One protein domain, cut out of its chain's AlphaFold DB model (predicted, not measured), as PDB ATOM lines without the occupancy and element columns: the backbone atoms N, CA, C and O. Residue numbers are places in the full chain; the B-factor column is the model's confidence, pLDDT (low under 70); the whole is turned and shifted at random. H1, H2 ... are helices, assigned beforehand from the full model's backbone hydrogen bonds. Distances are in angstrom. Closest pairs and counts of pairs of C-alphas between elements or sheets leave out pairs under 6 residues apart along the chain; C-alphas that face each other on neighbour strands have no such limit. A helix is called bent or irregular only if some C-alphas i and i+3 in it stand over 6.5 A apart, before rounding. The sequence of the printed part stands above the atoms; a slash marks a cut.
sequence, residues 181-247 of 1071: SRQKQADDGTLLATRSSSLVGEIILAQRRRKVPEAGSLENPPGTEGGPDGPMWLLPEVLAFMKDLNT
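What this domain is: This is residues 181 to 247 of the 1071 residues of the protein "Hypothetical protein" of Symbiodinium natans (UniProt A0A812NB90). One long straight helix, H1, makes the long axis; after it an unnamed stretch folds back along its length, and a short helix, H2, packs side by side on the middle of H1. Residues 181 to 188 of H1 stick out, and so does the loop of residues 224 to 229. The printed part has 67 residues with two named helices, H1 then H2, and no named strand; its class is all helix. It is loose, with a radius of gyration of the C-alphas of 13.8 A, and elongated, spanning 44 by 24 by 17 A.

Where its parts are: Find C-alpha 181 at (208.539, 157.541, 135.366); from there H1, residues 181 to 210, runs 43.6 A to C-alpha 210 at (202.733, 192.187, 109.476). Go on through residues 211 to 235, which hold no named element, to H2, residues 236 to 244, which ends with C-alpha 244 at (196.495, 173.923, 109.112).

How they stand to each other: Look at residues 193 to 201, the part of H1 that alone touches H2. The closest C-alphas of the two helices are those of Thr 194 and Glu 237, 6.3 A apart. Their lines stand at a shallow tilt of 12 degrees, and they run the same way. In H1 and H2 every O i to N i+4 pair is within hydrogen-bond range. Neither helix is bent.

The domain as a whole: The two C-alphas farthest apart are those of Ser 181 and Lys 211, at 45.2 A. Without the stretches that stand free, the body of 53 residues spans 36 by 17 by 16 A. The printed part has no cut, and the link from H1 to H2, 25 residues, is long. In the B-factor column, find a mean pLDDT of 75.1 for the printed part, with residues 219 to 230 and residue 247 under 70.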
ATOM      1  N   SER A 181     207.577 156.449 135.549       77.19
ATOM      2  CA  SER A 181     208.539 157.541 135.366       77.19
ATOM      3  C   SER A 181     208.813 157.804 133.885       77.19
ATOM      4  O   SER A 181     208.913 158.960 133.476       77.19
ATOM      5  N   ARG A 182     208.935 156.744 133.080       75.94
ATOM      6  CA  ARG A 182     209.157 156.811 131.630       75.94
ATOM      7  C   ARG A 182     207.921 157.297 130.892       75.94
ATOM      8  O   ARG A 182     208.051 158.103 129.977       75.94
ATOM      9  N   GLN A 183     206.736 156.869 131.325       86.06
ATOM     10  CA  GLN A 183     205.483 157.339 130.748       86.06
ATOM     11  C   GLN A 183     205.296 158.834 131.003       86.06
ATOM     12  O   GLN A 183     205.055 159.583 130.067       86.06
ATOM     13  N   LYS A 184     205.566 159.296 132.231       77.50
ATOM     14  CA  LYS A 184     205.557 160.728 132.546       77.50
ATOM     15  C   LYS A 184     206.529 161.530 131.671       77.50
ATOM     16  O   LYS A 184     206.194 162.623 131.231       77.50
ATOM     17  N   GLN A 185     207.716 160.989 131.387       77.12
ATOM     18  CA  GLN A 185     208.681 161.638 130.497       77.12
ATOM     19  C   GLN A 185     208.184 161.708 129.040       77.12
ATOM     20  O   GLN A 185     208.441 162.703 128.361       77.12
ATOM     21  N   ALA A 186     207.472 160.681 128.564       78.88
ATOM     22  CA  ALA A 186     206.834 160.683 127.247       78.88
ATOM     23  C   ALA A 186     205.696 161.717 127.178       78.88
ATOM     24  O   ALA A 186     205.667 162.529 126.252       78.88
ATOM     25  N   ASP A 187     204.838 161.756 128.199       80.06
ATOM     26  CA  ASP A 187     203.740 162.720 128.320       80.06
ATOM     27  C   ASP A 187     204.265 164.170 128.358       80.06
ATOM     28  O   ASP A 187     203.769 165.039 127.635       80.06
ATOM     29  N   ASP A 188     205.320 164.430 129.142       79.00
ATOM     30  CA  ASP A 188     205.997 165.732 129.207       79.00
ATOM     31  C   ASP A 188     206.586 166.123 127.835       79.00
ATOM     32  O   ASP A 188     206.496 167.283 127.418       79.00
ATOM     33  N   GLY A 189     207.144 165.157 127.096       80.44
ATOM     34  CA  GLY A 189     207.650 165.345 125.735       80.44
ATOM     35  C   GLY A 189     206.558 165.746 124.739       80.44
ATOM     36  O   GLY A 189     206.727 166.721 124.000       80.44
ATOM     37  N   THR A 190     205.413 165.059 124.762       82.31
ATOM     38  CA  THR A 190     204.235 165.401 123.948       82.31
ATOM     39  C   THR A 190     203.724 166.801 124.279       82.31
ATOM     40  O   THR A 190     203.439 167.604 123.390       82.31
ATOM     41  N   LEU A 191     203.671 167.150 125.564       79.31
ATOM     42  CA  LEU A 191     203.190 168.452 126.013       79.31
ATOM     43  C   LEU A 191     204.113 169.599 125.554       79.31
ATOM     44  O   LEU A 191     203.634 170.659 125.135       79.31
ATOM     45  N   LEU A 192     205.432 169.386 125.568       80.44
ATOM     46  CA  LEU A 192     206.418 170.332 125.032       80.44
ATOM     47  C   LEU A 192     206.339 170.462 123.503       80.44
ATOM     48  O   LEU A 192     206.445 171.580 122.985       80.44
ATOM     49  N   ALA A 193     206.108 169.358 122.787       80.06
ATOM     50  CA  ALA A 193     205.936 169.339 121.333       80.06
ATOM     51  C   ALA A 193     204.723 170.172 120.892       80.06
ATOM     52  O   ALA A 193     204.828 171.041 120.016       80.06
ATOM     53  N   THR A 194     203.585 169.968 121.558       81.81
ATOM     54  CA  THR A 194     202.343 170.700 121.289       81.81
ATOM     55  C   THR A 194     202.511 172.189 121.577       81.81
ATOM     56  O   THR A 194     202.202 173.021 120.724       81.81
ATOM     57  N   ARG A 195     203.098 172.554 122.728       81.62
ATOM     58  CA  ARG A 195     203.365 173.964 123.075       81.62
ATOM     59  C   ARG A 195     204.290 174.656 122.075       81.62
ATOM     60  O   ARG A 195     204.023 175.793 121.687       81.62
ATOM     61  N   SER A 196     205.354 173.978 121.646       83.19
ATOM     62  CA  SER A 196     206.303 174.517 120.665       83.19
ATOM     63  C   SER A 196     205.622 174.769 119.320       83.19
ATOM     64  O   SER A 196     205.792 175.837 118.730       83.19
ATOM     65  N   SER A 197     204.777 173.832 118.878       83.44
ATOM     66  CA  SER A 197     203.997 173.961 117.642       83.44
ATOM     67  C   SER A 197     203.027 175.144 117.709       83.44
ATOM     68  O   SER A 197     203.012 175.983 116.808       83.44
ATOM     69  N   SER A 198     202.287 175.298 118.813       82.75
ATOM     70  CA  SER A 198     201.400 176.453 119.016       82.75
ATOM     71  C   SER A 198     202.155 177.788 118.992       82.75
ATOM     72  O   SER A 198     201.701 178.742 118.360       82.75
ATOM     73  N   LEU A 199     203.327 177.862 119.633       84.19
ATOM     74  CA  LEU A 199     204.131 179.084 119.692       84.19
ATOM     75  C   LEU A 199     204.659 179.490 118.307       84.19
ATOM     76  O   LEU A 199     204.588 180.662 117.932       84.19
ATOM     77  N   VAL A 200     205.129 178.524 117.515       84.44
ATOM     78  CA  VAL A 200     205.548 178.761 116.125       84.44
ATOM     79  C   VAL A 200     204.362 179.170 115.248       84.44
ATOM     80  O   VAL A 200     204.503 180.064 114.410       84.44
ATOM     81  N   GLY A 201     203.181 178.594 115.477       84.50
ATOM     82  CA  GLY A 201     201.950 178.998 114.798       84.50
ATOM     83  C   GLY A 201     201.618 180.473 115.010       84.50
ATOM     84  O   GLY A 201     201.379 181.195 114.041       84.50
ATOM     85  N   GLU A 202     201.701 180.960 116.248       85.06
ATOM     86  CA  GLU A 202     201.481 182.381 116.542       85.06
ATOM     87  C   GLU A 202     202.538 183.297 115.918       85.06
ATOM     88  O   GLU A 202     202.204 184.390 115.453       85.06
ATOM     89  N   ILE A 203     203.798 182.857 115.838       82.88
ATOM     90  CA  ILE A 203     204.859 183.602 115.140       82.88
ATOM     91  C   ILE A 203     204.512 183.757 113.652       82.88
ATOM     92  O   ILE A 203     204.564 184.873 113.128       82.88
ATOM     93  N   ILE A 204     204.096 182.675 112.988       82.38
ATOM     94  CA  ILE A 204     203.708 182.685 111.568       82.38
ATOM     95  C   ILE A 204     202.466 183.562 111.350       82.38
ATOM     96  O   ILE A 204     202.437 184.404 110.448       82.38
ATOM     97  N   LEU A 205     201.450 183.441 112.206       82.00
ATOM     98  CA  LEU A 205     200.254 184.285 112.137       82.00
ATOM     99  C   LEU A 205     200.587 185.766 112.378       82.00
ATOM    100  O   LEU A 205     200.044 186.644 111.704       82.00
ATOM    101  N   ALA A 206     201.516 186.073 113.285       84.44
ATOM    102  CA  ALA A 206     201.999 187.432 113.502       84.44
ATOM    103  C   ALA A 206     202.768 187.981 112.289       84.44
ATOM    104  O   ALA A 206     202.581 189.147 111.932       84.44
ATOM    105  N   GLN A 207     203.587 187.160 111.623       85.81
ATOM    106  CA  GLN A 207     204.279 187.521 110.379       85.81
ATOM    107  C   GLN A 207     203.281 187.815 109.247       85.81
ATOM    108  O   GLN A 207     203.402 188.855 108.594       85.81
ATOM    109  N   ARG A 208     202.226 186.995 109.099       83.75
ATOM    110  CA  ARG A 208     201.106 187.245 108.168       83.75
ATOM    111  C   ARG A 208     200.425 188.581 108.432       83.75
ATOM    112  O   ARG A 208     200.250 189.375 107.508       83.75
ATOM    113  N   ARG A 209     200.091 188.869 109.698       86.75
ATOM    114  CA  ARG A 209     199.500 190.160 110.107       86.75
ATOM    115  C   ARG A 209     200.399 191.345 109.734       86.75
ATOM    116  O   ARG A 209     199.896 192.395 109.346       86.75
ATOM    117  N   ARG A 210     201.722 191.169 109.811       78.88
ATOM    118  CA  ARG A 210     202.733 192.187 109.476       78.88
ATOM    119  C   ARG A 210     203.128 192.222 107.994       78.88
ATOM    120  O   ARG A 210     203.899 193.097 107.616       78.88
ATOM    121  N   LYS A 211     202.597 191.316 107.163       81.56
ATOM    122  CA  LYS A 211     202.919 191.167 105.730       81.56
ATOM    123  C   LYS A 211     204.421 190.987 105.444       81.56
ATOM    124  O   LYS A 211     204.923 191.489 104.442       81.56
ATOM    125  N   VAL A 212     205.135 190.274 106.315       81.88
ATOM    126  CA  VAL A 212     206.537 189.868 106.097       81.88
ATOM    127  C   VAL A 212     206.606 188.386 105.709       81.88
ATOM    128  O   VAL A 212     205.665 187.656 106.026       81.88
ATOM    129  N   PRO A 213     207.675 187.924 105.024       70.88
ATOM    130  CA  PRO A 213     207.833 186.513 104.673       70.88
ATOM    131  C   PRO A 213     207.679 185.588 105.886       70.88
ATOM    132  O   PRO A 213     208.240 185.850 106.950       70.88
ATOM    133  N   GLU A 214     206.902 184.521 105.707       79.75
ATOM    134  CA  GLU A 214     206.575 183.548 106.752       79.75
ATOM    135  C   GLU A 214     207.756 182.599 106.981       79.75
ATOM    136  O   GLU A 214     208.228 181.950 106.046       79.75
ATOM    137  N   ALA A 215     208.230 182.503 108.221       77.38
ATOM    138  CA  ALA A 215     209.283 181.579 108.616       77.38
ATOM    139  C   ALA A 215     209.123 181.158 110.081       77.38
ATOM    140  O   ALA A 215     209.032 181.998 110.980       77.38
ATOM    141  N   GLY A 216     209.156 179.848 110.314       73.56
ATOM    142  CA  GLY A 216     209.171 179.237 111.636       73.56
ATOM    143  C   GLY A 216     209.892 177.893 111.577       73.56
ATOM    144  O   GLY A 216     209.734 177.156 110.605       73.56
ATOM    145  N   SER A 217     210.708 177.592 112.585       73.12
ATOM    146  CA  SER A 217     211.485 176.353 112.670       73.12
ATOM    147  C   SER A 217     211.103 175.573 113.922       73.12
ATOM    148  O   SER A 217     211.088 176.134 115.016       73.12
ATOM    149  N   LEU A 218     210.830 174.279 113.753       72.44
ATOM    150  CA  LEU A 218     210.655 173.309 114.831       72.44
ATOM    151  C   LEU A 218     211.745 172.250 114.682       72.44
ATOM    152  O   LEU A 218     211.885 171.654 113.612       72.44
ATOM    153  N   GLU A 219     212.531 172.043 115.733       64.56
ATOM    154  CA  GLU A 219     213.513 170.963 115.778       64.56
ATOM    155  C   GLU A 219     212.846 169.680 116.272       64.56
ATOM    156  O   GLU A 219     212.065 169.701 117.222       64.56
ATOM    157  N   ASN A 220     213.164 168.559 115.627       64.69
ATOM    158  CA  ASN A 220     212.674 167.244 116.018       64.69
ATOM    159  C   ASN A 220     213.850 166.380 116.493       64.69
ATOM    160  O   ASN A 220     214.775 166.165 115.702       64.69
ATOM    161  N   PRO A 221     213.820 165.829 117.717       60.09
ATOM    162  CA  PRO A 221     214.750 164.773 118.082       60.09
ATOM    163  C   PRO A 221     214.491 163.536 117.195       60.09
ATOM    164  O   PRO A 221     213.332 163.189 116.943       60.09
ATOM    165  N   PRO A 222     215.530 162.872 116.659       54.62
ATOM    166  CA  PRO A 222     215.332 161.679 115.844       54.62
ATOM    167  C   PRO A 222     214.757 160.550 116.713       54.62
ATOM    168  O   PRO A 222     215.392 160.137 117.680       54.62
ATOM    169  N   GLY A 223     213.564 160.052 116.370       57.22
ATOM    170  CA  GLY A 223     213.114 158.728 116.822       57.22
ATOM    171  C   GLY A 223     213.943 157.640 116.132       57.22
ATOM    172  O   GLY A 223     214.598 157.923 115.121       57.22
ATOM    173  N   THR A 224     213.946 156.406 116.641       55.97
ATOM    174  CA  THR A 224     214.662 155.335 115.934       55.97
ATOM    175  C   THR A 224     213.997 155.075 114.578       55.97
ATOM    176  O   THR A 224     212.812 154.754 114.489       55.97
ATOM    177  N   GLU A 225     214.744 155.242 113.481       44.19
ATOM    178  CA  GLU A 225     214.249 154.955 112.130       44.19
ATOM    179  C   GLU A 225     213.988 153.443 111.987       44.19
ATOM    180  O   GLU A 225     214.851 152.677 111.564       44.19
ATOM    181  N   GLY A 226     212.787 153.006 112.380       52.16
ATOM    182  CA  GLY A 226     212.340 151.611 112.339       52.16
ATOM    183  C   GLY A 226     211.926 150.991 113.681       52.16
ATOM    184  O   GLY A 226     211.572 149.811 113.673       52.16
ATOM    185  N   GLY A 227     211.953 151.731 114.795       51.66
ATOM    186  CA  GLY A 227     211.460 151.264 116.100       51.66
ATOM    187  C   GLY A 227     209.980 151.588 116.373       51.66
ATOM    188  O   GLY A 227     209.329 152.256 115.564       51.66
ATOM    189  N   PRO A 228     209.416 151.079 117.486       52.69
ATOM    190  CA  PRO A 228     208.038 151.360 117.911       52.69
ATOM    191  C   PRO A 228     207.827 152.812 118.393       52.69
ATOM    192  O   PRO A 228     206.702 153.310 118.351       52.69
ATOM    193  N   ASP A 229     208.901 153.502 118.784       58.78
ATOM    194  CA  ASP A 229     208.985 154.924 119.130       58.78
ATOM    195  C   ASP A 229     209.014 155.802 117.859       58.78
ATOM    196  O   ASP A 229     210.055 156.075 117.263       58.78
ATOM    197  N   GLY A 230     207.833 156.224 117.396       61.75
ATOM    198  CA  GLY A 230     207.699 157.101 116.225       61.75
ATOM    199  C   GLY A 230     208.244 158.524 116.459       61.75
ATOM    200  O   GLY A 230     208.271 158.994 117.594       61.75
ATOM    201  N   PRO A 231     208.664 159.259 115.404       70.19
ATOM    202  CA  PRO A 231     209.133 160.637 115.549       70.19
ATOM    203  C   PRO A 231     208.007 161.578 115.998       70.19
ATOM    204  O   PRO A 231     206.840 161.346 115.681       70.19
ATOM    205  N   MET A 232     208.369 162.709 116.621       73.19
ATOM    206  CA  MET A 232     207.417 163.742 117.068       73.19
ATOM    207  C   MET A 232     206.510 164.239 115.929       73.19
ATOM    208  O   MET A 232     205.362 164.602 116.160       73.19
ATOM    209  N   TRP A 233     206.989 164.194 114.679       70.94
ATOM    210  CA  TRP A 233     206.202 164.522 113.482       70.94
ATOM    211  C   TRP A 233     204.963 163.646 113.271       70.94
ATOM    212  O   TRP A 233     204.118 164.000 112.456       70.94
ATOM    213  N   LEU A 234     204.867 162.490 113.933       72.69
ATOM    214  CA  LEU A 234     203.699 161.612 113.859       72.69
ATOM    215  C   LEU A 234     202.656 161.899 114.944       72.69
ATOM    216  O   LEU A 234     201.584 161.298 114.884       72.69
ATOM    217  N   LEU A 235     202.931 162.808 115.889       77.62
ATOM    218  CA  LEU A 235     201.940 163.236 116.873       77.62
ATOM    219  C   LEU A 235     200.747 163.905 116.156       77.62
ATOM    220  O   LEU A 235     200.962 164.823 115.354       77.62
ATOM    221  N   PRO A 236     199.498 163.467 116.407       78.69
ATOM    222  CA  PRO A 236     198.288 164.036 115.818       78.69
ATOM    223  C   PRO A 236     198.197 165.559 115.940       78.69
ATOM    224  O   PRO A 236     197.796 166.223 114.986       78.69
ATOM    225  N   GLU A 237     198.620 166.116 117.073       80.94
ATOM    226  CA  GLU A 237     198.609 167.547 117.376       80.94
ATOM    227  C   GLU A 237     199.576 168.315 116.462       80.94
ATOM    228  O   GLU A 237     199.238 169.372 115.922       80.94
ATOM    229  N   VAL A 238     200.764 167.751 116.223       79.31
ATOM    230  CA  VAL A 238     201.779 168.321 115.324       79.31
ATOM    231  C   VAL A 238     201.347 168.173 113.863       79.31
ATOM    232  O   VAL A 238     201.484 169.110 113.077       79.31
ATOM    233  N   LEU A 239     200.754 167.035 113.485       76.88
ATOM    234  CA  LEU A 239     200.215 166.809 112.139       76.88
ATOM    235  C   LEU A 239     199.047 167.748 111.807       76.88
ATOM    236  O   LEU A 239     198.967 168.246 110.680       76.88
ATOM    237  N   ALA A 240     198.157 167.995 112.770       78.50
ATOM    238  CA  ALA A 240     197.079 168.969 112.642       78.50
ATOM    239  C   ALA A 240     197.654 170.376 112.415       78.50
ATOM    240  O   ALA A 240     197.339 171.007 111.408       78.50
ATOM    241  N   PHE A 241     198.604 170.797 113.256       82.31
ATOM    242  CA  PHE A 241     199.332 172.059 113.100       82.31
ATOM    243  C   PHE A 241     199.977 172.214 111.707       82.31
ATOM    244  O   PHE A 241     199.795 173.236 111.038       82.31
ATOM    245  N   MET A 242     200.702 171.194 111.238       76.88
ATOM    246  CA  MET A 242     201.389 171.225 109.942       76.88
ATOM    247  C   MET A 242     200.416 171.358 108.767       76.88
ATOM    248  O   MET A 242     200.694 172.058 107.787       76.88
ATOM    249  N   LYS A 243     199.268 170.678 108.860       78.00
ATOM    250  CA  LYS A 243     198.206 170.723 107.853       78.00
ATOM    251  C   LYS A 243     197.527 172.090 107.825       78.00
ATOM    252  O   LYS A 243     197.334 172.632 106.737       78.00
ATOM    253  N   ASP A 244     197.212 172.652 108.988       78.25
ATOM    254  CA  ASP A 244     196.495 173.923 109.112       78.25
ATOM    255  C   ASP A 244     197.311 175.109 108.582       78.25
ATOM    256  O   ASP A 244     196.763 176.040 107.987       78.25
ATOM    257  N   LEU A 245     198.637 175.060 108.731       74.31
ATOM    258  CA  LEU A 245     199.540 176.110 108.253       74.31
ATOM    259  C   LEU A 245     200.219 175.798 106.912       74.31
ATOM    260  O   LEU A 245     200.984 176.631 106.425       74.31
ATOM    261  N   ASN A 246     199.904 174.658 106.285       71.62
ATOM    262  CA  ASN A 246     200.478 174.201 105.013       71.62
ATOM    263  C   ASN A 246     202.024 174.184 105.021       71.62
ATOM    264  O   ASN A 246     202.680 174.635 104.077       71.62
ATOM    265  N   THR A 247     202.611 173.696 106.115       68.88
ATOM    266  CA  THR A 247     204.067 173.679 106.325       68.88
ATOM    267  C   THR A 247     204.755 172.622 105.455       68.88
ATOM    268  O   THR A 247     204.191 171.556 105.211       68.88
TER     269      THR A 247